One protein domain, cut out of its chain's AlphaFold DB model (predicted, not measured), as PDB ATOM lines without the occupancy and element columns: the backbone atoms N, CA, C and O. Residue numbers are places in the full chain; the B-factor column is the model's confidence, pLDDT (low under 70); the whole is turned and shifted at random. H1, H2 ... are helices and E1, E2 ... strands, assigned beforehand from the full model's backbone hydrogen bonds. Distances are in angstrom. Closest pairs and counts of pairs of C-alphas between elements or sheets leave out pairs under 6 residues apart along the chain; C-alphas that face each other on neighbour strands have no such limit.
ATOM      1  N   TYR A 100      17.743  17.344 123.450       93.44
ATOM      2  CA  TYR A 100      16.547  16.759 124.053       93.44
ATOM      3  C   TYR A 100      16.245  15.366 123.487       93.44
ATOM      4  O   TYR A 100      15.932  14.451 124.250       93.44
ATOM      5  N   SER A 101      16.346  15.194 122.166       93.50
ATOM      6  CA  SER A 101      16.142  13.900 121.507       93.50
ATOM      7  C   SER A 101      17.178  12.876 121.969       93.50
ATOM      8  O   SER A 101      16.801  11.780 122.366       93.50
ATOM      9  N   ASP A 102      18.453  13.258 122.027       92.31
ATOM     10  CA  ASP A 102      19.547  12.416 122.519       92.31
ATOM     11  C   ASP A 102      19.337  11.982 123.972       92.31
ATOM     12  O   ASP A 102      19.423  10.796 124.292       92.31
ATOM     13  N   ALA A 103      18.972  12.919 124.853       93.06
ATOM     14  CA  ALA A 103      18.635  12.594 126.236       93.06
ATOM     15  C   ALA A 103      17.424  11.652 126.324       93.06
ATOM     16  O   ALA A 103      17.412  10.729 127.137       93.06
ATOM     17  N   SER A 104      16.413  11.854 125.474       94.69
ATOM     18  CA  SER A 104      15.215  11.007 125.432       94.69
ATOM     19  C   SER A 104      15.537   9.583 124.974       94.69
ATOM     20  O   SER A 104      14.991   8.632 125.533       94.69
ATOM     21  N   VAL A 105      16.432   9.426 123.993       94.12
ATOM     22  CA  VAL A 105      16.943   8.120 123.552       94.12
ATOM     23  C   VAL A 105      17.691   7.434 124.690       94.12
ATOM     24  O   VAL A 105      17.332   6.313 125.041       94.12
ATOM     25  N   GLN A 106      18.658   8.116 125.313       92.81
ATOM     26  CA  GLN A 106      19.464   7.552 126.399       92.81
ATOM     27  C   GLN A 106      18.585   7.081 127.566       92.81
ATOM     28  O   GLN A 106      18.664   5.929 127.979       92.81
ATOM     29  N   LEU A 107      17.666   7.933 128.037       95.12
ATOM     30  CA  LEU A 107      16.741   7.592 129.120       95.12
ATOM     31  C   LEU A 107      15.817   6.422 128.760       95.12
ATOM     32  O   LEU A 107      15.531   5.579 129.607       95.12
ATOM     33  N   ALA A 108      15.336   6.359 127.516       95.25
ATOM     34  CA  ALA A 108      14.511   5.250 127.054       95.25
ATOM     35  C   ALA A 108      15.294   3.930 127.040       95.25
ATOM     36  O   ALA A 108      14.770   2.909 127.488       95.25
ATOM     37  N   GLN A 109      16.537   3.946 126.558       94.12
ATOM     38  CA  GLN A 109      17.392   2.764 126.538       94.12
ATOM     39  C   GLN A 109      17.752   2.306 127.947       94.12
ATOM     40  O   GLN A 109      17.541   1.140 128.266       94.12
ATOM     41  N   ASP A 110      18.206   3.218 128.805       93.69
ATOM     42  CA  ASP A 110      18.584   2.909 130.184       93.69
ATOM     43  C   ASP A 110      17.391   2.357 130.973       93.69
ATOM     44  O   ASP A 110      17.519   1.353 131.674       93.69
ATOM     45  N   ALA A 111      16.199   2.941 130.797       96.19
ATOM     46  CA  ALA A 111      14.982   2.444 131.432       96.19
ATOM     47  C   ALA A 111      14.598   1.041 130.940       96.19
ATOM     48  O   ALA A 111      14.210   0.203 131.747       96.19
ATOM     49  N   ALA A 112      14.684   0.766 129.633       96.62
ATOM     50  CA  ALA A 112      14.376  -0.561 129.099       96.62
ATOM     51  C   ALA A 112      15.415  -1.611 129.528       96.62
ATOM     52  O   ALA A 112      15.031  -2.712 129.914       96.62
ATOM     53  N   ASN A 113      16.703  -1.256 129.513       95.00
ATOM     54  CA  ASN A 113      17.798  -2.109 129.978       95.00
ATOM     55  C   ASN A 113      17.641  -2.445 131.464       95.00
ATOM     56  O   ASN A 113      17.753  -3.603 131.849       95.00
ATOM     57  N   THR A 114      17.321  -1.448 132.288       95.88
ATOM     58  CA  THR A 114      17.083  -1.655 133.721       95.88
ATOM     59  C   THR A 114      15.894  -2.585 133.935       95.88
ATOM     60  O   THR A 114      16.040  -3.596 134.611       95.88
ATOM     61  N   SER A 115      14.755  -2.332 133.279       97.94
ATOM     62  CA  SER A 115      13.557  -3.165 133.442       97.94
ATOM     63  C   SER A 115      13.760  -4.628 133.034       97.94
ATOM     64  O   SER A 115      13.206  -5.515 133.679       97.94
ATOM     65  N   VAL A 116      14.532  -4.915 131.977       97.62
ATOM     66  CA  VAL A 116      14.817  -6.316 131.611       97.62
ATOM     67  C   VAL A 116      15.761  -6.983 132.616       97.62
ATOM     68  O   VAL A 116      15.591  -8.162 132.913       97.62
ATOM     69  N   MET A 117      16.714  -6.242 133.188       97.44
ATOM     70  CA  MET A 117      17.621  -6.769 134.214       97.44
ATOM     71  C   MET A 117      16.907  -7.022 135.543       97.44
ATOM     72  O   MET A 117      17.109  -8.082 136.127       97.44
ATOM     73  N   GLU A 118      16.023  -6.117 135.970       98.25
ATOM     74  CA  GLU A 118      15.135  -6.320 137.123       98.25
ATOM     75  C   GLU A 118      14.281  -7.577 136.930       98.25
ATOM     76  O   GLU A 118      14.257  -8.454 137.793       98.25
ATOM     77  N   TYR A 119      13.654  -7.725 135.755       98.44
ATOM     78  CA  TYR A 119      12.856  -8.909 135.448       98.44
ATOM     79  C   TYR A 119      13.674 -10.203 135.559       98.44
ATOM     80  O   TYR A 119      13.238 -11.146 136.222       98.44
ATOM     81  N   VAL A 120      14.863 -10.255 134.949       98.06
ATOM     82  CA  VAL A 120      15.746 -11.431 135.021       98.06
ATOM     83  C   VAL A 120      16.178 -11.708 136.461       98.06
ATOM     84  O   VAL A 120      16.132 -12.857 136.900       98.06
ATOM     85  N   ALA A 121      16.554 -10.674 137.214       98.06
ATOM     86  CA  ALA A 121      16.983 -10.810 138.600       98.06
ATOM     87  C   ALA A 121      15.891 -11.399 139.501       98.06
ATOM     88  O   ALA A 121      16.190 -12.257 140.334       98.06
ATOM     89  N   GLU A 122      14.644 -10.962 139.320       97.75
ATOM     90  CA  GLU A 122      13.500 -11.372 140.137       97.75
ATOM     91  C   GLU A 122      12.913 -12.728 139.730       97.75
ATOM     92  O   GLU A 122      12.418 -13.459 140.590       97.75
ATOM     93  N   ASN A 123      12.951 -13.075 138.438       97.69
ATOM     94  CA  ASN A 123      12.173 -14.197 137.903       97.69
ATOM     95  C   ASN A 123      13.020 -15.402 137.478       97.69
ATOM     96  O   ASN A 123      12.496 -16.514 137.478       97.69
ATOM     97  N   ALA A 124      14.305 -15.230 137.148       97.44
ATOM     98  CA  ALA A 124      15.133 -16.355 136.719       97.44
ATOM     99  C   ALA A 124      15.426 -17.302 137.904       97.44
ATOM    100  O   ALA A 124      15.964 -16.840 138.918       97.44
ATOM    101  N   PRO A 125      15.155 -18.615 137.798       97.06
ATOM    102  CA  PRO A 125      15.501 -19.595 138.820       97.06
ATOM    103  C   PRO A 125      16.999 -19.634 139.130       97.06
ATOM    104  O   PRO A 125      17.840 -19.168 138.356       97.06
ATOM    105  N   VAL A 126      17.336 -20.202 140.287       96.94
ATOM    106  CA  VAL A 126      18.733 -20.320 140.715       96.94
ATOM    107  C   VAL A 126      19.502 -21.236 139.766       96.94
ATOM    108  O   VAL A 126      19.075 -22.365 139.528       96.94
ATOM    109  N   GLY A 127      20.653 -20.778 139.269       96.69
ATOM    110  CA  GLY A 127      21.513 -21.569 138.380       96.69
ATOM    111  C   GLY A 127      21.059 -21.620 136.918       96.69
ATOM    112  O   GLY A 127      21.581 -22.431 136.150       96.69
ATOM    113  N   SER A 128      20.082 -20.796 136.531       97.44
ATOM    114  CA  SER A 128      19.630 -20.658 135.143       97.44
ATOM    115  C   SER A 128      20.665 -19.970 134.248       97.44
ATOM    116  O   SER A 128      21.595 -19.308 134.721       97.44
ATOM    117  N   ILE A 129      20.486 -20.117 132.934       97.06
ATOM    118  CA  ILE A 129      21.282 -19.417 131.921       97.06
ATOM    119  C   ILE A 129      20.444 -18.348 131.214       97.06
ATOM    120  O   ILE A 129      19.283 -18.569 130.873       97.06
ATOM    121  N   VAL A 130      21.059 -17.194 130.975       96.69
ATOM    122  CA  VAL A 130      20.491 -16.047 130.270       96.69
ATOM    123  C   VAL A 130      21.276 -15.857 128.977       96.69
ATOM    124  O   VAL A 130      22.451 -15.498 129.002       96.69
ATOM    125  N   LEU A 131      20.635 -16.122 127.842       95.56
ATOM    126  CA  LEU A 131      21.198 -15.938 126.510       95.56
ATOM    127  C   LEU A 131      20.746 -14.596 125.944       95.56
ATOM    128  O   LEU A 131      19.552 -14.356 125.781       95.56
ATOM    129  N   VAL A 132      21.686 -13.724 125.602       95.06
ATOM    130  CA  VAL A 132      21.386 -12.419 125.001       95.06
ATOM    131  C   VAL A 132      21.547 -12.514 123.485       95.06
ATOM    132  O   VAL A 132      22.593 -12.953 123.008       95.06
ATOM    133  N   ASN A 133      20.544 -12.096 122.704       93.12
ATOM    134  CA  ASN A 133      20.582 -12.116 121.233       93.12
ATOM    135  C   ASN A 133      21.444 -10.986 120.649       93.12
ATOM    136  O   ASN A 133      20.995 -10.162 119.854       93.12
ATOM    137  N   ILE A 134      22.697 -10.937 121.087       89.50
ATOM    138  CA  ILE A 134      23.747 -10.073 120.576       89.50
ATOM    139  C   ILE A 134      24.887 -11.002 120.169       89.50
ATOM    140  O   ILE A 134      25.648 -11.457 121.013       89.50
ATOM    141  N   GLN A 135      25.001 -11.316 118.878       80.19
ATOM    142  CA  GLN A 135      25.870 -12.409 118.405       80.19
ATOM    143  C   GLN A 135      27.372 -12.067 118.388       80.19
ATOM    144  O   GLN A 135      28.196 -12.879 117.970       80.19
ATOM    145  N   LEU A 136      27.739 -10.857 118.809       77.38
ATOM    146  CA  LEU A 136      29.121 -10.417 118.950       77.38
ATOM    147  C   LEU A 136      29.386 -10.096 120.414       77.38
ATOM    148  O   LEU A 136      28.612  -9.363 121.029       77.38
ATOM    149  N   ALA A 137      30.513 -10.585 120.934       69.81
ATOM    150  CA  ALA A 137      30.994 -10.185 122.246       69.81
ATOM    151  C   ALA A 137      31.107  -8.656 122.289       69.81
ATOM    152  O   ALA A 137      31.845  -8.045 121.509       69.81
ATOM    153  N   ASN A 138      30.324  -8.040 123.166       77.00
ATOM    154  CA  ASN A 138      30.305  -6.604 123.338       77.00
ATOM    155  C   ASN A 138      30.187  -6.244 124.819       77.00
ATOM    156  O   ASN A 138      29.830  -7.058 125.670       77.00
ATOM    157  N   GLU A 139      30.441  -4.969 125.086       81.25
ATOM    158  CA  GLU A 139      30.324  -4.350 126.404       81.25
ATOM    159  C   GLU A 139      28.957  -4.614 127.070       81.25
ATOM    160  O   GLU A 139      28.884  -4.658 128.289       81.25
ATOM    161  N   TYR A 140      27.872  -4.846 126.315       83.81
ATOM    162  CA  TYR A 140      26.551  -5.083 126.911       83.81
ATOM    163  C   TYR A 140      26.505  -6.364 127.738       83.81
ATOM    164  O   TYR A 140      25.955  -6.340 128.832       83.81
ATOM    165  N   ILE A 141      27.072  -7.467 127.245       88.31
ATOM    166  CA  ILE A 141      27.017  -8.753 127.955       88.31
ATOM    167  C   ILE A 141      27.827  -8.665 129.249       88.31
ATOM    168  O   ILE A 141      27.339  -9.050 130.308       88.31
ATOM    169  N   GLU A 142      29.024  -8.076 129.173       88.81
ATOM    170  CA  GLU A 142      29.889  -7.854 130.336       88.81
ATOM    171  C   GLU A 142      29.203  -6.968 131.388       88.81
ATOM    172  O   GLU A 142      29.240  -7.274 132.580       88.81
ATOM    173  N   GLN A 143      28.534  -5.892 130.961       91.31
ATOM    174  CA  GLN A 143      27.813  -4.996 131.868       91.31
ATOM    175  C   GLN A 143      26.555  -5.649 132.457       91.31
ATOM    176  O   GLN A 143      26.268  -5.445 133.633       91.31
ATOM    177  N   MET A 144      25.825  -6.461 131.686       94.00
ATOM    178  CA  MET A 144      24.684  -7.230 132.199       94.00
ATOM    179  C   MET A 144      25.127  -8.240 133.262       94.00
ATOM    180  O   MET A 144      24.497  -8.333 134.314       94.00
ATOM    181  N   GLU A 145      26.229  -8.957 133.021       94.12
ATOM    182  CA  GLU A 145      26.802  -9.894 133.993       94.12
ATOM    183  C   GLU A 145      27.246  -9.165 135.256       94.12
ATOM    184  O   GLU A 145      26.909  -9.580 136.368       94.12
ATOM    185  N   PHE A 146      27.949  -8.042 135.095       95.06
ATOM    186  CA  PHE A 146      28.366  -7.207 136.211       95.06
ATOM    187  C   PHE A 146      27.165  -6.747 137.048       95.06
ATOM    188  O   PHE A 146      27.161  -6.934 138.265       95.06
ATOM    189  N   LEU A 147      26.132  -6.203 136.404       95.56
ATOM    190  CA  LEU A 147      24.948  -5.669 137.071       95.56
ATOM    191  C   LEU A 147      24.185  -6.763 137.827       95.56
ATOM    192  O   LEU A 147      23.888  -6.617 139.012       95.56
ATOM    193  N   LEU A 148      23.912  -7.897 137.175       96.69
ATOM    194  CA  LEU A 148      23.219  -9.015 137.816       96.69
ATOM    195  C   LEU A 148      24.012  -9.565 139.003       96.69
ATOM    196  O   LEU A 148      23.435  -9.839 140.055       96.69
ATOM    197  N   LYS A 149      25.337  -9.652 138.882       96.88
ATOM    198  CA  LYS A 149      26.206 -10.159 139.941       96.88
ATOM    199  C   LYS A 149      26.315  -9.219 141.141       96.88
ATOM    200  O   LYS A 149      26.184  -9.680 142.275       96.88
ATOM    201  N   TYR A 150      26.624  -7.945 140.911       96.94
ATOM    202  CA  TYR A 150      27.018  -7.018 141.977       96.94
ATOM    203  C   TYR A 150      25.862  -6.167 142.502       96.94
ATOM    204  O   TYR A 150      25.826  -5.917 143.706       96.94
ATOM    205  N   ASP A 151      24.904  -5.800 141.651       96.44
ATOM    206  CA  ASP A 151      23.793  -4.928 142.048       96.44
ATOM    207  C   ASP A 151      22.560  -5.747 142.446       96.44
ATOM    208  O   ASP A 151      21.883  -5.413 143.419       96.44
ATOM    209  N   TYR A 152      22.313  -6.872 141.762       97.31
ATOM    210  CA  TYR A 152      21.186  -7.770 142.060       97.31
ATOM    211  C   TYR A 152      21.568  -9.041 142.839       97.31
ATOM    212  O   TYR A 152      20.695  -9.829 143.200       97.31
ATOM    213  N   GLY A 153      22.856  -9.269 143.116       97.31
ATOM    214  CA  GLY A 153      23.325 -10.416 143.907       97.31
ATOM    215  C   GLY A 153      23.137 -11.791 143.246       97.31
ATOM    216  O   GLY A 153      23.223 -12.813 143.926       97.31
ATOM    217  N   ARG A 154      22.897 -11.843 141.931       97.50
ATOM    218  CA  ARG A 154      22.657 -13.059 141.140       97.50
ATOM    219  C   ARG A 154      23.948 -13.674 140.603       97.50
ATOM    220  O   ARG A 154      24.121 -13.860 139.403       97.50
ATOM    221  N   THR A 155      24.877 -14.012 141.498       96.62
ATOM    222  CA  THR A 155      26.141 -14.698 141.139       96.62
ATOM    223  C   THR A 155      25.934 -16.122 140.610       96.62
ATOM    224  O   THR A 155      26.879 -16.755 140.151       96.62
ATOM    225  N   ASP A 156      24.728 -16.658 140.780       97.50
ATOM    226  CA  ASP A 156      24.313 -17.994 140.367       97.50
ATOM    227  C   ASP A 156      23.898 -18.075 138.892       97.50
ATOM    228  O   ASP A 156      23.913 -19.166 138.324       97.50
ATOM    229  N   LEU A 157      23.522 -16.947 138.282       97.25
ATOM    230  CA  LEU A 157      23.120 -16.904 136.882       97.25
ATOM    231  C   LEU A 157      24.342 -16.959 135.974       97.25
ATOM    232  O   LEU A 157      25.330 -16.257 136.187       97.25
ATOM    233  N   LYS A 158      24.241 -17.754 134.909       95.69
ATOM    234  CA  LYS A 158      25.197 -17.702 133.805       95.69
ATOM    235  C   LYS A 158      24.645 -16.795 132.714       95.69
ATOM    236  O   LYS A 158      23.531 -17.019 132.254       95.69
ATOM    237  N   ILE A 159      25.427 -15.822 132.262       94.25
ATOM    238  CA  ILE A 159      25.077 -14.992 131.105       94.25
ATOM    239  C   ILE A 159      25.985 -15.361 129.945       94.25
ATOM    240  O   ILE A 159      27.184 -15.556 130.127       94.25
ATOM    241  N   ASP A 160      25.401 -15.493 128.761       92.44
ATOM    242  CA  ASP A 160      26.137 -15.759 127.534       92.44
ATOM    243  C   ASP A 160      25.441 -15.079 126.349       92.44
ATOM    244  O   ASP A 160      24.279 -14.672 126.434       92.44
ATOM    245  N   TYR A 161      26.134 -14.966 125.223       91.00
ATOM    246  CA  TYR A 161      25.488 -14.564 123.982       91.00
ATOM    247  C   TYR A 161      24.881 -15.765 123.268       91.00
ATOM    248  O   TYR A 161      25.408 -16.880 123.274       91.00
ATOM    249  N   TYR A 162      23.767 -15.521 122.591       90.12
ATOM    250  CA  TYR A 162      23.218 -16.486 121.660       90.12
ATOM    251  C   TYR A 162      24.102 -16.562 120.404       90.12
ATOM    252  O   TYR A 162      24.334 -15.559 119.731       90.12
ATOM    253  N   HIS A 163      24.584 -17.761 120.083       87.06
ATOM    254  CA  HIS A 163      25.437 -18.041 118.926       87.06
ATOM    255  C   HIS A 163      24.996 -19.317 118.182       87.06
ATOM    256  O   HIS A 163      25.806 -20.188 117.864       87.06
ATOM    257  N   ASP A 164      23.689 -19.446 117.931       84.19
ATOM    258  CA  ASP A 164      23.083 -20.616 117.264       84.19
ATOM    259  C   ASP A 164      23.333 -21.944 118.011       84.19
ATOM    260  O   ASP A 164      23.483 -23.009 117.411       84.19
ATOM    261  N   GLN A 165      23.393 -21.891 119.349       86.06
ATOM    262  CA  GLN A 165      23.467 -23.101 120.168       86.06
ATOM    263  C   GLN A 165      22.174 -23.920 120.072       86.06
ATOM    264  O   GLN A 165      21.088 -23.393 119.824       86.06
ATOM    265  N   ASP A 166      22.277 -25.220 120.356       89.81
ATOM    266  CA  ASP A 166      21.106 -26.077 120.517       89.81
ATOM    267  C   ASP A 166      20.369 -25.742 121.829       89.81
ATOM    268  O   ASP A 166      20.745 -26.176 122.924       89.81
ATOM    269  N   LEU A 167      19.298 -24.956 121.702       91.12
ATOM    270  CA  LEU A 167      18.452 -24.528 122.814       91.12
ATOM    271  C   LEU A 167      17.782 -25.708 123.542       91.12
ATOM    272  O   LEU A 167      17.559 -25.633 124.749       91.12
ATOM    273  N   GLU A 168      17.504 -26.818 122.850       89.12
ATOM    274  CA  GLU A 168      16.928 -28.027 123.456       89.12
ATOM    275  C   GLU A 168      17.935 -28.743 124.350       89.12
ATOM    276  O   GLU A 168      17.583 -29.301 125.394       89.12
ATOM    277  N   GLN A 169      19.203 -28.743 123.944       91.81
ATOM    278  CA  GLN A 169      20.279 -29.288 124.758       91.81
ATOM    279  C   GLN A 169      20.523 -28.420 125.995       91.81
ATOM    280  O   GLN A 169      20.672 -28.960 127.091       91.81
ATOM    281  N   LEU A 170      20.515 -27.094 125.843       92.25
ATOM    282  CA  LEU A 170      20.657 -26.162 126.964       92.25
ATOM    283  C   LEU A 170      19.500 -26.287 127.961       92.25
ATOM    284  O   LEU A 170      19.748 -26.371 129.162       92.25
ATOM    285  N   ALA A 171      18.260 -26.420 127.484       90.69
ATOM    286  CA  ALA A 171      17.086 -26.619 128.339       90.69
ATOM    287  C   ALA A 171      17.136 -27.917 129.173       90.69
ATOM    288  O   ALA A 171      16.403 -28.053 130.146       90.69
ATOM    289  N   LYS A 172      17.998 -28.880 128.813       92.31
ATOM    290  CA  LYS A 172      18.263 -30.085 129.622       92.31
ATOM    291  C   LYS A 172      19.397 -29.897 130.633       92.31
ATOM    292  O   LYS A 172      19.505 -30.690 131.563       92.31
ATOM    293  N   GLN A 173      20.280 -28.925 130.409       94.44
ATOM    294  CA  GLN A 173      21.467 -28.675 131.233       94.44
ATOM    295  C   GLN A 173      21.203 -27.679 132.359       94.44
ATOM    296  O   GLN A 173      21.797 -27.806 133.428       94.44
ATOM    297  N   TYR A 174      20.335 -26.700 132.111       95.75
ATOM    298  CA  TYR A 174      20.032 -25.626 133.049       95.75
ATOM    299  C   TYR A 174      18.596 -25.754 133.571       95.75
ATOM    300  O   TYR A 174      17.739 -26.258 132.845       95.75
ATOM    301  N   PRO A 175      18.312 -25.295 134.806       94.50
ATOM    302  CA  PRO A 175      16.957 -25.281 135.361       94.50
ATOM    303  C   PRO A 175      15.971 -24.505 134.487       94.50
ATOM    304  O   PRO A 175      14.837 -24.935 134.300       94.50
ATOM    305  N   GLU A 176      16.428 -23.383 133.933       95.81
ATOM    306  CA  GLU A 176      15.719 -22.614 132.923       95.81
ATOM    307  C   GLU A 176      16.727 -21.946 131.982       95.81
ATOM    308  O   GLU A 176      17.869 -21.648 132.355       95.81
ATOM    309  N   VAL A 177      16.288 -21.721 130.749       96.50
ATOM    310  CA  VAL A 177      17.003 -20.937 129.747       96.50
ATOM    311  C   VAL A 177      16.129 -19.729 129.438       96.50
ATOM    312  O   VAL A 177      14.984 -19.889 129.020       96.50
ATOM    313  N   LEU A 178      16.665 -18.533 129.655       97.19
ATOM    314  CA  LEU A 178      16.017 -17.274 129.307       97.19
ATOM    315  C   LEU A 178      16.700 -16.717 128.064       97.19
ATOM    316  O   LEU A 178      17.927 -16.678 128.009       97.19
ATOM    317  N   ILE A 179      15.929 -16.264 127.081       96.69
ATOM    318  CA  ILE A 179      16.466 -15.627 125.874       96.69
ATOM    319  C   ILE A 179      16.014 -14.174 125.837       96.69
ATOM    320  O   ILE A 179      14.820 -13.896 125.761       96.69
ATOM    321  N   LEU A 180      16.972 -13.254 125.868       96.56
ATOM    322  CA  LEU A 180      16.757 -11.814 125.788       96.56
ATOM    323  C   LEU A 180      16.979 -11.362 124.347       96.56
ATOM    324  O   LEU A 180      18.114 -11.318 123.873       96.56
ATOM    325  N   ALA A 181      15.905 -10.997 123.656       96.00
ATOM    326  CA  ALA A 181      15.967 -10.440 122.311       96.00
ATOM    327  C   ALA A 181      15.773  -8.923 122.357       96.00
ATOM    328  O   ALA A 181      14.759  -8.436 122.861       96.00
ATOM    329  N   ALA A 182      16.744  -8.177 121.826       95.19
ATOM    330  CA  ALA A 182      16.618  -6.737 121.649       95.19
ATOM    331  C   ALA A 182      16.000  -6.443 120.281       95.19
ATOM    332  O   ALA A 182      16.364  -7.062 119.283       95.19
ATOM    333  N   HIS A 183      15.115  -5.457 120.214       95.25
ATOM    334  CA  HIS A 183      14.527  -4.976 118.970       95.25
ATOM    335  C   HIS A 183      14.621  -3.458 118.901       95.25
ATOM    336  O   HIS A 183      14.431  -2.759 119.901       95.25
ATOM    337  N   MET A 184      14.932  -2.946 117.717       94.75
ATOM    338  CA  MET A 184      15.040  -1.520 117.456       94.75
ATOM    339  C   MET A 184      14.458  -1.220 116.084       94.75
ATOM    340  O   MET A 184      14.594  -2.042 115.190       94.75
ATOM    341  N   GLU A 185      13.822  -0.063 115.927       94.50
ATOM    342  CA  GLU A 185      13.400   0.437 114.613       94.50
ATOM    343  C   GLU A 185      13.568   1.951 114.547       94.50
ATOM    344  O   GLU A 185      13.364   2.657 115.543       94.50
ATOM    345  N   ASN A 186      13.841   2.452 113.342       91.19
ATOM    346  CA  ASN A 186      14.007   3.875 113.039       91.19
ATOM    347  C   ASN A 186      15.175   4.504 113.812       91.19
ATOM    348  O   ASN A 186      15.076   5.631 114.310       91.19
ATOM    349  N   GLN A 187      16.297   3.783 113.913       89.75
ATOM    350  CA  GLN A 187      17.497   4.310 114.558       89.75
ATOM    351  C   GLN A 187      17.977   5.608 113.874       89.75
ATOM    352  O   GLN A 187      18.196   5.636 112.657       89.75
ATOM    353  N   PRO A 188      18.153   6.709 114.625       84.75
ATOM    354  CA  PRO A 188      18.632   7.958 114.054       84.75
ATOM    355  C   PRO A 188      20.111   7.880 113.652       84.75
ATOM    356  O   PRO A 188      20.926   7.275 114.338       84.75
ATOM    357  N   LYS A 189      20.477   8.537 112.542       77.12
ATOM    358  CA  LYS A 189      21.861   8.540 112.016       77.12
ATOM    359  C   LYS A 189      22.832   9.420 112.815       77.12
ATOM    360  O   LYS A 189      24.035   9.191 112.763       77.12
ATOM    361  N   MET A 190      22.318  10.449 113.487       74.62
ATOM    362  CA  MET A 190      23.082  11.447 114.244       74.62
ATOM    363  C   MET A 190      22.487  11.542 115.641       74.62
ATOM    364  O   MET A 190      21.676  12.423 115.913       74.62
ATOM    365  N   THR A 191      22.834  10.582 116.484       77.44
ATOM    366  CA  THR A 191      22.426  10.548 117.886       77.44
ATOM    367  C   THR A 191      23.571  10.019 118.742       77.44
ATOM    368  O   THR A 191      24.574   9.532 118.206       77.44
ATOM    369  N   VAL A 192      23.389  10.075 120.058       78.75
ATOM    370  CA  VAL A 192      24.266   9.437 121.042       78.75
ATOM    371  C   VAL A 192      24.575   7.983 120.697       78.75
ATOM    372  O   VAL A 192      23.781   7.276 120.078       78.75
ATOM    373  N   ARG A 193      25.764   7.510 121.095       77.88
ATOM    374  CA  ARG A 193      26.202   6.130 120.829       77.88
ATOM    375  C   ARG A 193      25.180   5.142 121.393       77.88
ATOM    376  O   ARG A 193      25.142   4.895 122.592       77.88
ATOM    377  N   MET A 194      24.457   4.484 120.500       80.44
ATOM    378  CA  MET A 194      23.675   3.298 120.817       80.44
ATOM    379  C   MET A 194      24.588   2.086 120.615       80.44
ATOM    380  O   MET A 194      25.186   1.932 119.551       80.44
ATOM    381  N   GLY A 195      24.754   1.233 121.628       78.69
ATOM    382  CA  GLY A 195      25.602   0.039 121.486       78.69
ATOM    383  C   GLY A 195      24.963  -1.098 120.687       78.69
ATOM    384  O   GLY A 195      25.630  -2.092 120.410       78.69
ATOM    385  N   LEU A 196      23.699  -0.933 120.293       87.25
ATOM    386  CA  LEU A 196      22.975  -1.814 119.386       87.25
ATOM    387  C   LEU A 196      22.638  -1.062 118.096       87.25
ATOM    388  O   LEU A 196      22.356   0.139 118.124       87.25
ATOM    389  N   ILE A 197      22.676  -1.783 116.978       88.31
ATOM    390  CA  ILE A 197      22.460  -1.245 115.634       88.31
ATOM    391  C   ILE A 197      21.237  -1.933 115.032       88.31
ATOM    392  O   ILE A 197      21.209  -3.159 114.966       88.31
ATOM    393  N   ASP A 198      20.271  -1.138 114.572       89.38
ATOM    394  CA  ASP A 198      18.969  -1.565 114.033       89.38
ATOM    395  C   ASP A 198      19.105  -2.696 112.996       89.38
ATOM    396  O   ASP A 198      18.717  -3.835 113.252       89.38
ATOM    397  N   HIS A 199      19.824  -2.441 111.897       88.44
ATOM    398  CA  HIS A 199      20.042  -3.438 110.841       88.44
ATOM    399  C   HIS A 199      20.672  -4.742 111.370       88.44
ATOM    400  O   HIS A 199      20.320  -5.843 110.940       88.44
ATOM    401  N   THR A 200      21.625  -4.645 112.296       90.38
ATOM    402  CA  THR A 200      22.286  -5.827 112.854       90.38
ATOM    403  C   THR A 200      21.327  -6.642 113.726       90.38
ATOM    404  O   THR A 200      21.311  -7.869 113.619       90.38
ATOM    405  N   LEU A 201      20.494  -5.973 114.530       92.56
ATOM    406  CA  LEU A 201      19.451  -6.619 115.328       92.56
ATOM    407  C   LEU A 201      18.407  -7.312 114.450       92.56
ATOM    408  O   LEU A 201      18.010  -8.426 114.771       92.56
ATOM    409  N   GLU A 202      18.000  -6.705 113.333       92.75
ATOM    410  CA  GLU A 202      17.044  -7.313 112.399       92.75
ATOM    411  C   GLU A 202      17.549  -8.673 111.885       92.75
ATOM    412  O   GLU A 202      16.831  -9.676 111.938       92.75
ATOM    413  N   ILE A 203      18.825  -8.743 111.482       92.44
ATOM    414  CA  ILE A 203      19.459 -10.000 111.059       92.44
ATOM    415  C   ILE A 203      19.458 -11.010 112.212       92.44
ATOM    416  O   ILE A 203      19.029 -12.151 112.033       92.44
ATOM    417  N   TRP A 204      19.913 -10.619 113.402       92.62
ATOM    418  CA  TRP A 204      20.001 -11.532 114.544       92.62
ATOM    419  C   TRP A 204      18.636 -12.042 115.005       92.62
ATOM    420  O   TRP A 204      18.498 -13.223 115.324       92.62
ATOM    421  N   ASN A 205      17.613 -11.191 115.004       93.88
ATOM    422  CA  ASN A 205      16.246 -11.566 115.355       93.88
ATOM    423  C   ASN A 205      15.642 -12.512 114.314       93.88
ATOM    424  O   ASN A 205      14.972 -13.471 114.693       93.88
ATOM    425  N   SER A 206      15.938 -12.319 113.023       92.12
ATOM    426  CA  SER A 206      15.494 -13.242 111.968       92.12
ATOM    427  C   SER A 206      16.064 -14.656 112.143       92.12
ATOM    428  O   SER A 206      15.356 -15.639 111.942       92.12
ATOM    429  N   LEU A 207      17.322 -14.770 112.585       90.25
ATOM    430  CA  LEU A 207      17.974 -16.054 112.858       90.25
ATOM    431  C   LEU A 207      17.424 -16.719 114.124       90.25
ATOM    432  O   LEU A 207      17.271 -17.940 114.164       90.25
ATOM    433  N   LEU A 208      17.115 -15.921 115.149       92.12
ATOM    434  CA  LEU A 208      16.545 -16.416 116.396       92.12
ATOM    435  C   LEU A 208      15.097 -16.895 116.217       92.12
ATOM    436  O   LEU A 208      14.735 -17.921 116.787       92.12
ATOM    437  N   ALA A 209      14.285 -16.200 115.411       91.62
ATOM    438  CA  ALA A 209      12.842 -16.434 115.282       91.62
ATOM    439  C   ALA A 209      12.476 -17.905 115.015       91.62
ATOM    440  O   ALA A 209      11.598 -18.453 115.672       91.62
ATOM    441  N   TYR A 210      13.203 -18.580 114.119       86.31
ATOM    442  CA  TYR A 210      12.954 -19.991 113.787       86.31
ATOM    443  C   TYR A 210      13.250 -20.969 114.933       86.31
ATOM    444  O   TYR A 210      12.797 -22.111 114.906       86.31
ATOM    445  N   LYS A 211      14.048 -20.553 115.918       89.25
ATOM    446  CA  LYS A 211      14.528 -21.391 117.026       89.25
ATOM    447  C   LYS A 211      13.670 -21.236 118.275       89.25
ATOM    448  O   LYS A 211      13.615 -22.152 119.089       89.25
ATOM    449  N   ILE A 212      12.994 -20.095 118.395       92.06
ATOM    450  CA  ILE A 212      12.135 -19.751 119.530       92.06
ATOM    451  C   ILE A 212      10.639 -19.825 119.199       92.06
ATOM    452  O   ILE A 212       9.826 -19.408 120.010       92.06
ATOM    453  N   ASP A 213      10.253 -20.377 118.044       88.81
ATOM    454  CA  ASP A 213       8.845 -20.479 117.608       88.81
ATOM    455  C   ASP A 213       7.943 -21.215 118.622       88.81
ATOM    456  O   ASP A 213       6.759 -20.925 118.765       88.81
ATOM    457  N   THR A 214       8.518 -22.152 119.382       88.50
ATOM    458  CA  THR A 214       7.823 -22.904 120.440       88.50
ATOM    459  C   THR A 214       7.984 -22.304 121.838       88.50
ATOM    460  O   THR A 214       7.433 -22.845 122.796       88.50
ATOM    461  N   TRP A 215       8.742 -21.217 121.971       93.56
ATOM    462  CA  TRP A 215       9.041 -20.575 123.246       93.56
ATOM    463  C   TRP A 215       8.001 -19.508 123.556       93.56
ATOM    464  O   TRP A 215       7.424 -18.873 122.673       93.56
ATOM    465  N   LYS A 216       7.756 -19.294 124.844       95.06
ATOM    466  CA  LYS A 216       6.762 -18.345 125.317       95.06
ATOM    467  C   LYS A 216       7.418 -17.007 125.626       95.06
ATOM    468  O   LYS A 216       8.362 -16.938 126.405       95.06
ATOM    469  N   GLU A 217       6.859 -15.933 125.078       97.00
ATOM    470  CA  GLU A 217       7.142 -14.579 125.555       97.00
ATOM    471  C   GLU A 217       6.616 -14.427 126.992       97.00
ATOM    472  O   GLU A 217       5.412 -14.544 127.245       97.00
ATOM    473  N   THR A 218       7.520 -14.199 127.942       97.44
ATOM    474  CA  THR A 218       7.188 -14.058 129.369       97.44
ATOM    475  C   THR A 218       7.301 -12.632 129.872       97.44
ATOM    476  O   THR A 218       6.639 -12.279 130.850       97.44
ATOM    477  N   PHE A 219       8.085 -11.799 129.192       98.38
ATOM    478  CA  PHE A 219       8.221 -10.387 129.510       98.38
ATOM    479  C   PHE A 219       8.563  -9.567 128.276       98.38
ATOM    480  O   PHE A 219       9.296 -10.008 127.392       98.38
ATOM    481  N   GLN A 220       8.064  -8.337 128.254       98.06
ATOM    482  CA  GLN A 220       8.377  -7.365 127.226       98.06
ATOM    483  C   GLN A 220       8.415  -5.972 127.843       98.06
ATOM    484  O   GLN A 220       7.493  -5.556 128.547       98.06
ATOM    485  N   VAL A 221       9.463  -5.219 127.522       98.25
ATOM    486  CA  VAL A 221       9.544  -3.791 127.817       98.25
ATOM    487  C   VAL A 221       9.760  -3.030 126.523       98.25
ATOM    488  O   VAL A 221      10.722  -3.255 125.797       98.25
ATOM    489  N   ARG A 222       8.846  -2.101 126.245       97.94
ATOM    490  CA  ARG A 222       8.862  -1.264 125.047       97.94
ATOM    491  C   ARG A 222       8.979   0.209 125.425       97.94
ATOM    492  O   ARG A 222       8.295   0.693 126.335       97.94
ATOM    493  N   ARG A 223       9.832   0.938 124.706       98.00
ATOM    494  CA  ARG A 223       9.992   2.392 124.795       98.00
ATOM    495  C   ARG A 223       9.939   2.993 123.398       98.00
ATOM    496  O   ARG A 223      10.524   2.458 122.462       98.00
ATOM    497  N   VAL A 224       9.192   4.088 123.268       97.69
ATOM    498  CA  VAL A 224       8.946   4.748 121.980       97.69
ATOM    499  C   VAL A 224       9.139   6.263 122.117       97.69
ATOM    500  O   VAL A 224       8.151   6.999 122.120       97.69
ATOM    501  N   PRO A 225      10.371   6.757 122.352       96.38
ATOM    502  CA  PRO A 225      10.592   8.191 122.475       96.38
ATOM    503  C   PRO A 225      10.361   8.889 121.129       96.38
ATOM    504  O   PRO A 225      10.805   8.421 120.076       96.38
ATOM    505  N   ALA A 226       9.674  10.029 121.184       95.31
ATOM    506  CA  ALA A 226       9.510  10.917 120.043       95.31
ATOM    507  C   ALA A 226      10.761  11.782 119.876       95.31
ATOM    508  O   ALA A 226      11.232  12.396 120.836       95.31
ATOM    509  N   LEU A 227      11.275  11.840 118.654       94.25
ATOM    510  CA  LEU A 227      12.524  12.505 118.314       94.25
ATOM    511  C   LEU A 227      12.263  13.663 117.361       94.25
ATOM    512  O   LEU A 227      11.497  13.544 116.404       94.25
ATOM    513  N   VAL A 228      12.946  14.775 117.613       92.69
ATOM    514  CA  VAL A 228      12.980  15.950 116.742       92.69
ATOM    515  C   VAL A 228      14.437  16.331 116.545       92.69
ATOM    516  O   VAL A 228      15.064  16.915 117.427       92.69
ATOM    517  N   MET A 229      14.973  16.002 115.375       89.19
ATOM    518  CA  MET A 229      16.373  16.233 115.042       89.19
ATOM    519  C   MET A 229      16.503  17.245 113.913       89.19
ATOM    520  O   MET A 229      15.748  17.227 112.940       89.19
ATOM    521  N   ILE A 230      17.504  18.104 114.032       90.38
ATOM    522  CA  ILE A 230      17.890  19.106 113.051       90.38
ATOM    523  C   ILE A 230      19.279  18.744 112.522       90.38
ATOM    524  O   ILE A 230      20.289  18.864 113.223       90.38
ATOM    525  N   ASP A 231      19.323  18.310 111.267       87.50
ATOM    526  CA  ASP A 231      20.515  17.841 110.560       87.50
ATOM    527  C   ASP A 231      21.231  19.013 109.866       87.50
ATOM    528  O   ASP A 231      21.185  19.192 108.647       87.50
ATOM    529  N   PHE A 232      21.897  19.857 110.660       85.50
ATOM    530  CA  PHE A 232      22.714  20.950 110.124       85.50
ATOM    531  C   PHE A 232      23.811  20.497 109.143       85.50
ATOM    532  O   PHE A 232      24.021  21.213 108.157       85.50
ATOM    533  N   PRO A 233      24.501  19.350 109.337       83.38
ATOM    534  CA  PRO A 233      25.445  18.835 108.343       83.38
ATOM    535  C   PRO A 233      24.817  18.584 106.966       83.38
ATOM    536  O   PRO A 233      25.502  18.658 105.952       83.38
ATOM    537  N   ARG A 234      23.502  18.383 106.861       83.00
ATOM    538  CA  ARG A 234      22.850  18.272 105.552       83.00
ATOM    539  C   ARG A 234      22.953  19.534 104.696       83.00
ATOM    540  O   ARG A 234      22.948  19.449 103.470       83.00
ATOM    541  N   LEU A 235      23.110  20.709 105.307       86.00
ATOM    542  CA  LEU A 235      23.267  21.970 104.571       86.00
ATOM    543  C   LEU A 235      24.539  22.005 103.709       86.00
ATOM    544  O   LEU A 235      24.608  22.790 102.764       86.00
ATOM    545  N   ILE A 236      25.527  21.151 104.001       85.06
ATOM    546  CA  ILE A 236      26.764  21.024 103.216       85.06
ATOM    547  C   ILE A 236      26.732  19.854 102.217       85.06
ATOM    548  O   ILE A 236      27.642  19.735 101.398       85.06
ATOM    549  N   CYS A 237      25.669  19.042 102.194       82.88
ATOM    550  CA  CYS A 237      25.506  17.930 101.251       82.88
ATOM    551  C   CYS A 237      25.511  18.307  99.757       82.88
ATOM    552  O   CYS A 237      26.038  17.528  98.967       82.88
ATOM    553  N   PRO A 238      25.025  19.490  99.319       82.56
ATOM    554  CA  PRO A 238      25.195  19.916  97.926       82.56
ATOM    555  C   PRO A 238      26.667  20.068  97.504       82.56
ATOM    556  O   PRO A 238      26.976  20.054  96.315       82.56
ATOM    557  N   VAL A 239      27.571  20.237  98.476       82.62
ATOM    558  CA  VAL A 239      29.012  20.434  98.265       82.62
ATOM    559  C   VAL A 239      29.790  19.136  98.497       82.62
ATOM    560  O   VAL A 239      30.722  18.837  97.753       82.62
ATOM    561  N   ILE A 240      29.402  18.344  99.500       77.00
ATOM    562  CA  ILE A 240      30.047  17.076  99.855       77.00
ATOM    563  C   ILE A 240      29.263  15.921  99.224       77.00
ATOM    564  O   ILE A 240      28.258  15.467  99.762       77.00
ATOM    565  N   LYS A 241      29.743  15.415  98.084       62.78
ATOM    566  CA  LYS A 241      29.173  14.239  97.403       62.78
ATOM    567  C   LYS A 241      29.564  12.932  98.111       62.78
ATOM    568  O   LYS A 241      30.309  12.130  97.557       62.78
ATOM    569  N   GLN A 242      29.116  12.732  99.348       61.78
ATOM    570  CA  GLN A 242      29.210  11.434 100.025       61.78
ATOM    571  C   GLN A 242      27.842  10.753 100.025       61.78
ATOM    572  O   GLN A 242      26.909  11.223 100.672       61.78
ATOM    573  N   GLU A 243      27.735   9.639  99.301       56.06
ATOM    574  CA  GLU A 243      26.454   8.981  99.007       56.06
ATOM    575  C   GLU A 243      25.734   8.424 100.253       56.06
ATOM    576  O   GLU A 243      24.506   8.419 100.293       56.06
ATOM    577  N   ASN A 244      26.459   8.042 101.312       62.72
ATOM    578  CA  ASN A 244      25.852   7.374 102.475       62.72
ATOM    579  C   ASN A 244      25.139   8.328 103.456       62.72
ATOM    580  O   ASN A 244      24.058   8.009 103.967       62.72
ATOM    581  N   TYR A 245      25.721   9.500 103.737       72.81
ATOM    582  CA  TYR A 245      25.117  10.484 104.649       72.81
ATOM    583  C   TYR A 245      24.109  11.379 103.921       72.81
ATOM    584  O   TYR A 245      22.992  11.584 104.393       72.81
ATOM    585  N   CYS A 246      24.476  11.855 102.730       77.00
ATOM    586  CA  CYS A 246      23.723  12.843 101.962       77.00
ATOM    587  C   CYS A 246      22.639  12.248 101.045       77.00
ATOM    588  O   CYS A 246      22.257  12.884 100.062       77.00
ATOM    589  N   SER A 247      22.138  11.048 101.357       69.00
ATOM    590  CA  SER A 247      21.024  10.426 100.626       69.00
ATOM    591  C   SER A 247      19.797  11.355 100.608       69.00
ATOM    592  O   SER A 247      19.490  11.931 101.656       69.00
ATOM    593  N   PRO A 248      19.097  11.520  99.467       64.12
ATOM    594  CA  PRO A 248      18.045  12.522  99.260       64.12
ATOM    595  C   PRO A 248      16.809  12.378 100.164       64.12
ATOM    596  O   PRO A 248      16.105  13.367 100.355       64.12
ATOM    597  N   ASP A 249      16.588  11.215 100.779       67.38
ATOM    598  CA  ASP A 249      15.312  10.879 101.433       67.38
ATOM    599  C   ASP A 249      15.101  11.503 102.826       67.38
ATOM    600  O   ASP A 249      13.992  11.478 103.355       67.38
ATOM    601  N   SER A 250      16.129  12.099 103.441       70.12
ATOM    602  CA  SER A 250      16.001  12.791 104.735       70.12
ATOM    603  C   SER A 250      15.779  14.311 104.603       70.12
ATOM    604  O   SER A 250      16.214  14.964 103.658       70.12
ATOM    605  N   GLY A 251      15.067  14.922 105.550       82.75
ATOM    606  CA  GLY A 251      14.901  16.381 105.626       82.75
ATOM    607  C   GLY A 251      15.999  17.062 106.451       82.75
ATOM    608  O   GLY A 251      16.783  16.398 107.119       82.75
ATOM    609  N   LEU A 252      16.031  18.403 106.449       88.00
ATOM    610  CA  LEU A 252      16.795  19.181 107.446       88.00
ATOM    611  C   LEU A 252      16.234  18.961 108.857       88.00
ATOM    612  O   LEU A 252      16.983  18.934 109.826       88.00
ATOM    613  N   VAL A 253      14.912  18.831 108.959       90.12
ATOM    614  CA  VAL A 253      14.213  18.471 110.189       90.12
ATOM    615  C   VAL A 253      13.685  17.059 110.003       90.12
ATOM    616  O   VAL A 253      12.979  16.792 109.030       90.12
ATOM    617  N   ASN A 254      14.041  16.168 110.921       88.06
ATOM    618  CA  ASN A 254      13.527  14.810 110.983       88.06
ATOM    619  C   ASN A 254      12.717  14.654 112.275       88.06
ATOM    620  O   ASN A 254      13.231  14.893 113.369       88.06
ATOM    621  N   ILE A 255      11.450  14.277 112.120       91.44
ATOM    622  CA  ILE A 255      10.550  13.952 113.218       91.44
ATOM    623  C   ILE A 255      10.173  12.488 113.060       91.44
ATOM    624  O   ILE A 255       9.540  12.113 112.074       91.44
ATOM    625  N   GLN A 256      10.558  11.671 114.031       91.75
ATOM    626  CA  GLN A 256      10.321  10.234 114.006       91.75
ATOM    627  C   GLN A 256      10.208   9.693 115.427       91.75
ATOM    628  O   GLN A 256      10.613  10.345 116.385       91.75
ATOM    629  N   ASN A 257       9.688   8.479 115.560       95.56
ATOM    630  CA  ASN A 257       9.741   7.741 116.813       95.56
ATOM    631  C   ASN A 257      10.820   6.669 116.695       95.56
ATOM    632  O   ASN A 257      10.812   5.913 115.726       95.56
ATOM    633  N   LEU A 258      11.700   6.580 117.687       95.19
ATOM    634  CA  LEU A 258      12.545   5.400 117.861       95.19
ATOM    635  C   LEU A 258      11.701   4.313 118.524       95.19
ATOM    636  O   LEU A 258      10.996   4.603 119.486       95.19
ATOM    637  N   LEU A 259      11.791   3.070 118.061       96.88
ATOM    638  CA  LEU A 259      11.353   1.914 118.841       96.88
ATOM    639  C   LEU A 259      12.579   1.294 119.504       96.88
ATOM    640  O   LEU A 259      13.549   0.994 118.818       96.88
ATOM    641  N   TYR A 260      12.532   1.092 120.817       96.62
ATOM    642  CA  TYR A 260      13.519   0.296 121.538       96.62
ATOM    643  C   TYR A 260      12.810  -0.680 122.465       96.62
ATOM    644  O   TYR A 260      11.952  -0.281 123.262       96.62
ATOM    645  N   GLN A 261      13.137  -1.961 122.341       97.19
ATOM    646  CA  GLN A 261      12.430  -3.020 123.038       97.19
ATOM    647  C   GLN A 261      13.370  -4.146 123.459       97.19
ATOM    648  O   GLN A 261      14.293  -4.507 122.735       97.19
ATOM    649  N   TRP A 262      13.063  -4.728 124.615       97.44
ATOM    650  CA  TRP A 262      13.548  -6.040 125.017       97.44
ATOM    651  C   TRP A 262      12.368  -6.990 125.171       97.44
ATOM    652  O   TRP A 262      11.343  -6.621 125.751       97.44
ATOM    653  N   THR A 263      12.544  -8.214 124.688       98.19
ATOM    654  CA  THR A 263      11.616  -9.325 124.891       98.19
ATOM    655  C   THR A 263      12.362 -10.480 125.548       98.19
ATOM    656  O   THR A 263      13.489 -10.786 125.157       98.19
ATOM    657  N   VAL A 264      11.738 -11.117 126.537       98.19
ATOM    658  CA  VAL A 264      12.258 -12.315 127.198       98.19
ATOM    659  C   VAL A 264      11.402 -13.508 126.812       98.19
ATOM    660  O   VAL A 264      10.177 -13.480 126.955       98.19
ATOM    661  N   TYR A 265      12.071 -14.557 126.349       97.31
ATOM    662  CA  TYR A 265      11.466 -15.841 126.044       97.31
ATOM    663  C   TYR A 265      11.954 -16.895 127.026       97.31
ATOM    664  O   TYR A 265      13.153 -16.983 127.303       97.31
ATOM    665  N   THR A 266      11.034 -17.721 127.503       95.12
ATOM    666  CA  THR A 266      11.340 -18.948 128.243       95.12
ATOM    667  C   THR A 266      10.597 -20.110 127.607       95.12
ATOM    668  O   THR A 266       9.703 -19.922 126.775       95.12
ATOM    669  N   LYS A 267      10.987 -21.324 127.971       87.06
ATOM    670  CA  LYS A 267      10.329 -22.531 127.491       87.06
ATOM    671  C   LYS A 267       9.138 -22.931 128.360       87.06
ATOM    672  O   LYS A 267       9.161 -22.618 129.570       87.06
TER     673      LYS A 267
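AT A GLANCE: This is residues 100 to 267 of the 267 residues of an uncharacterized protein of Chloroflexi bacterium RBG_19FT_COMBO_47_9 (UniProt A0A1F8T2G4). A twisted sheet of five strands has the long helix H1 running along one face, with the shorter H2 on that same face, while the small H3 is over the opposite face and H4 stands beside E3. Two of its strands, E4 and E7, continue into a narrow two-stranded arm, E5 and E6, whose far end holds the short H5 and a long loop, of which residues 239 to 244 stick out. The printed part has 168 residues, 103 of them in five named helices and seven named strands, in the order H1 E1 H2 E2 H3 E3 H4 E4 E5 H5 E6 E7, and its class is mixed, helices and strands. The large sheet is mixed, in the order E2 E1 E3 E7 E4, and E5 and E6 form an antiparallel sheet of two. The whole is only just compact, close to loose, with a radius of gyration of the C-alphas of 18.4 A, and is elongated, spanning 60 by 32 by 24 A.

IN THESE COORDINATES: In the large sheet, E2 is residues 158 to 161, E1 residues 129 to 132, E3 residues 177 to 185 at 26.4 A, E7 residues 259 to 266 at 22.9 A, and E4 residues 216 to 223 at 21.0 A. E4 bends by 53 degrees at residue 219. H1, residues 100 to 123, measures 34.2 A from C-alpha 100 at (16.547, 16.759, 124.053) to C-alpha 123 at (12.173, -14.197, 137.903). H2 is residues 139 to 150 and H4 residues 198 to 209, each 16.1 A long, and H3 is residues 167 to 173. E5, residues 226 to 230, E6, residues 253 to 257, and H5, residues 232 to 236, complete the set. E7 ends with C-alpha 266 at (11.340, -18.948, 128.243).

HOW THE PARTS SIT: Inner strand E3 is parallel to E1, with N 131 and O 178 2.8 A apart, and antiparallel to E7, with N 183 and O 261 2.8 A apart. Edge strand E2 is parallel to E1, with N 130 and O 158 at 2.8 A. Edge strand E4 is antiparallel to E7, with N 223 and O 260 at 2.8 A. E1, H2 and E2 form a strand-helix-strand unit, two parallel neighbour strands joined through a helix; E2, H3, E3 and E3, H4, E4 are split units, with E1 and E7 respectively between their strands. The three crossovers are right-handed. H1 is on the sheet at a height of 8.7 A, over E7 and only just over E4, where 3 of its 24 C-alphas fall; it runs along the strands, at 6 degrees to E7 on the local plane. Its closest C-alphas to E4 are those of Ala 108 and Arg 223, 5.8 A apart. H2 lies over E2 on the same face, at a height of 9.6 A, and touches H1 at a steep tilt of 49 degrees, the same way, with Ala 121 and Leu 148 closest by C-alphas at 6.5 A. H3 lies over E3 on the opposite face. H4 stands at the sheet's level, its closest C-alphas to E3 being those of Asp 198 and Met 184, 5.2 A apart. E4 runs on into E5 at 44 degrees and E6 into E7 at 21 degrees; E5 and E6 are antiparallel, with N 227 and O 256 at 2.8 A. H5 is not on the large sheet and touches no helix. In H1, H2, H3 and H4 every O i to N i+4 pair is within hydrogen-bond range; H5 has 0 of 1, but 2 of 2 O i to N i+3 pairs.

THE WHOLE: The two C-alphas farthest apart, those of Lys 172 and Val 239, are 60.4 A apart. The printed part has no cut. The links E3 to H4, 12 residues, and H5 to E6, 16 residues, are long. Mean pLDDT of the printed part is 90.4; residue 137, residues 241 to 244 and residues 247 to 249 are under 70.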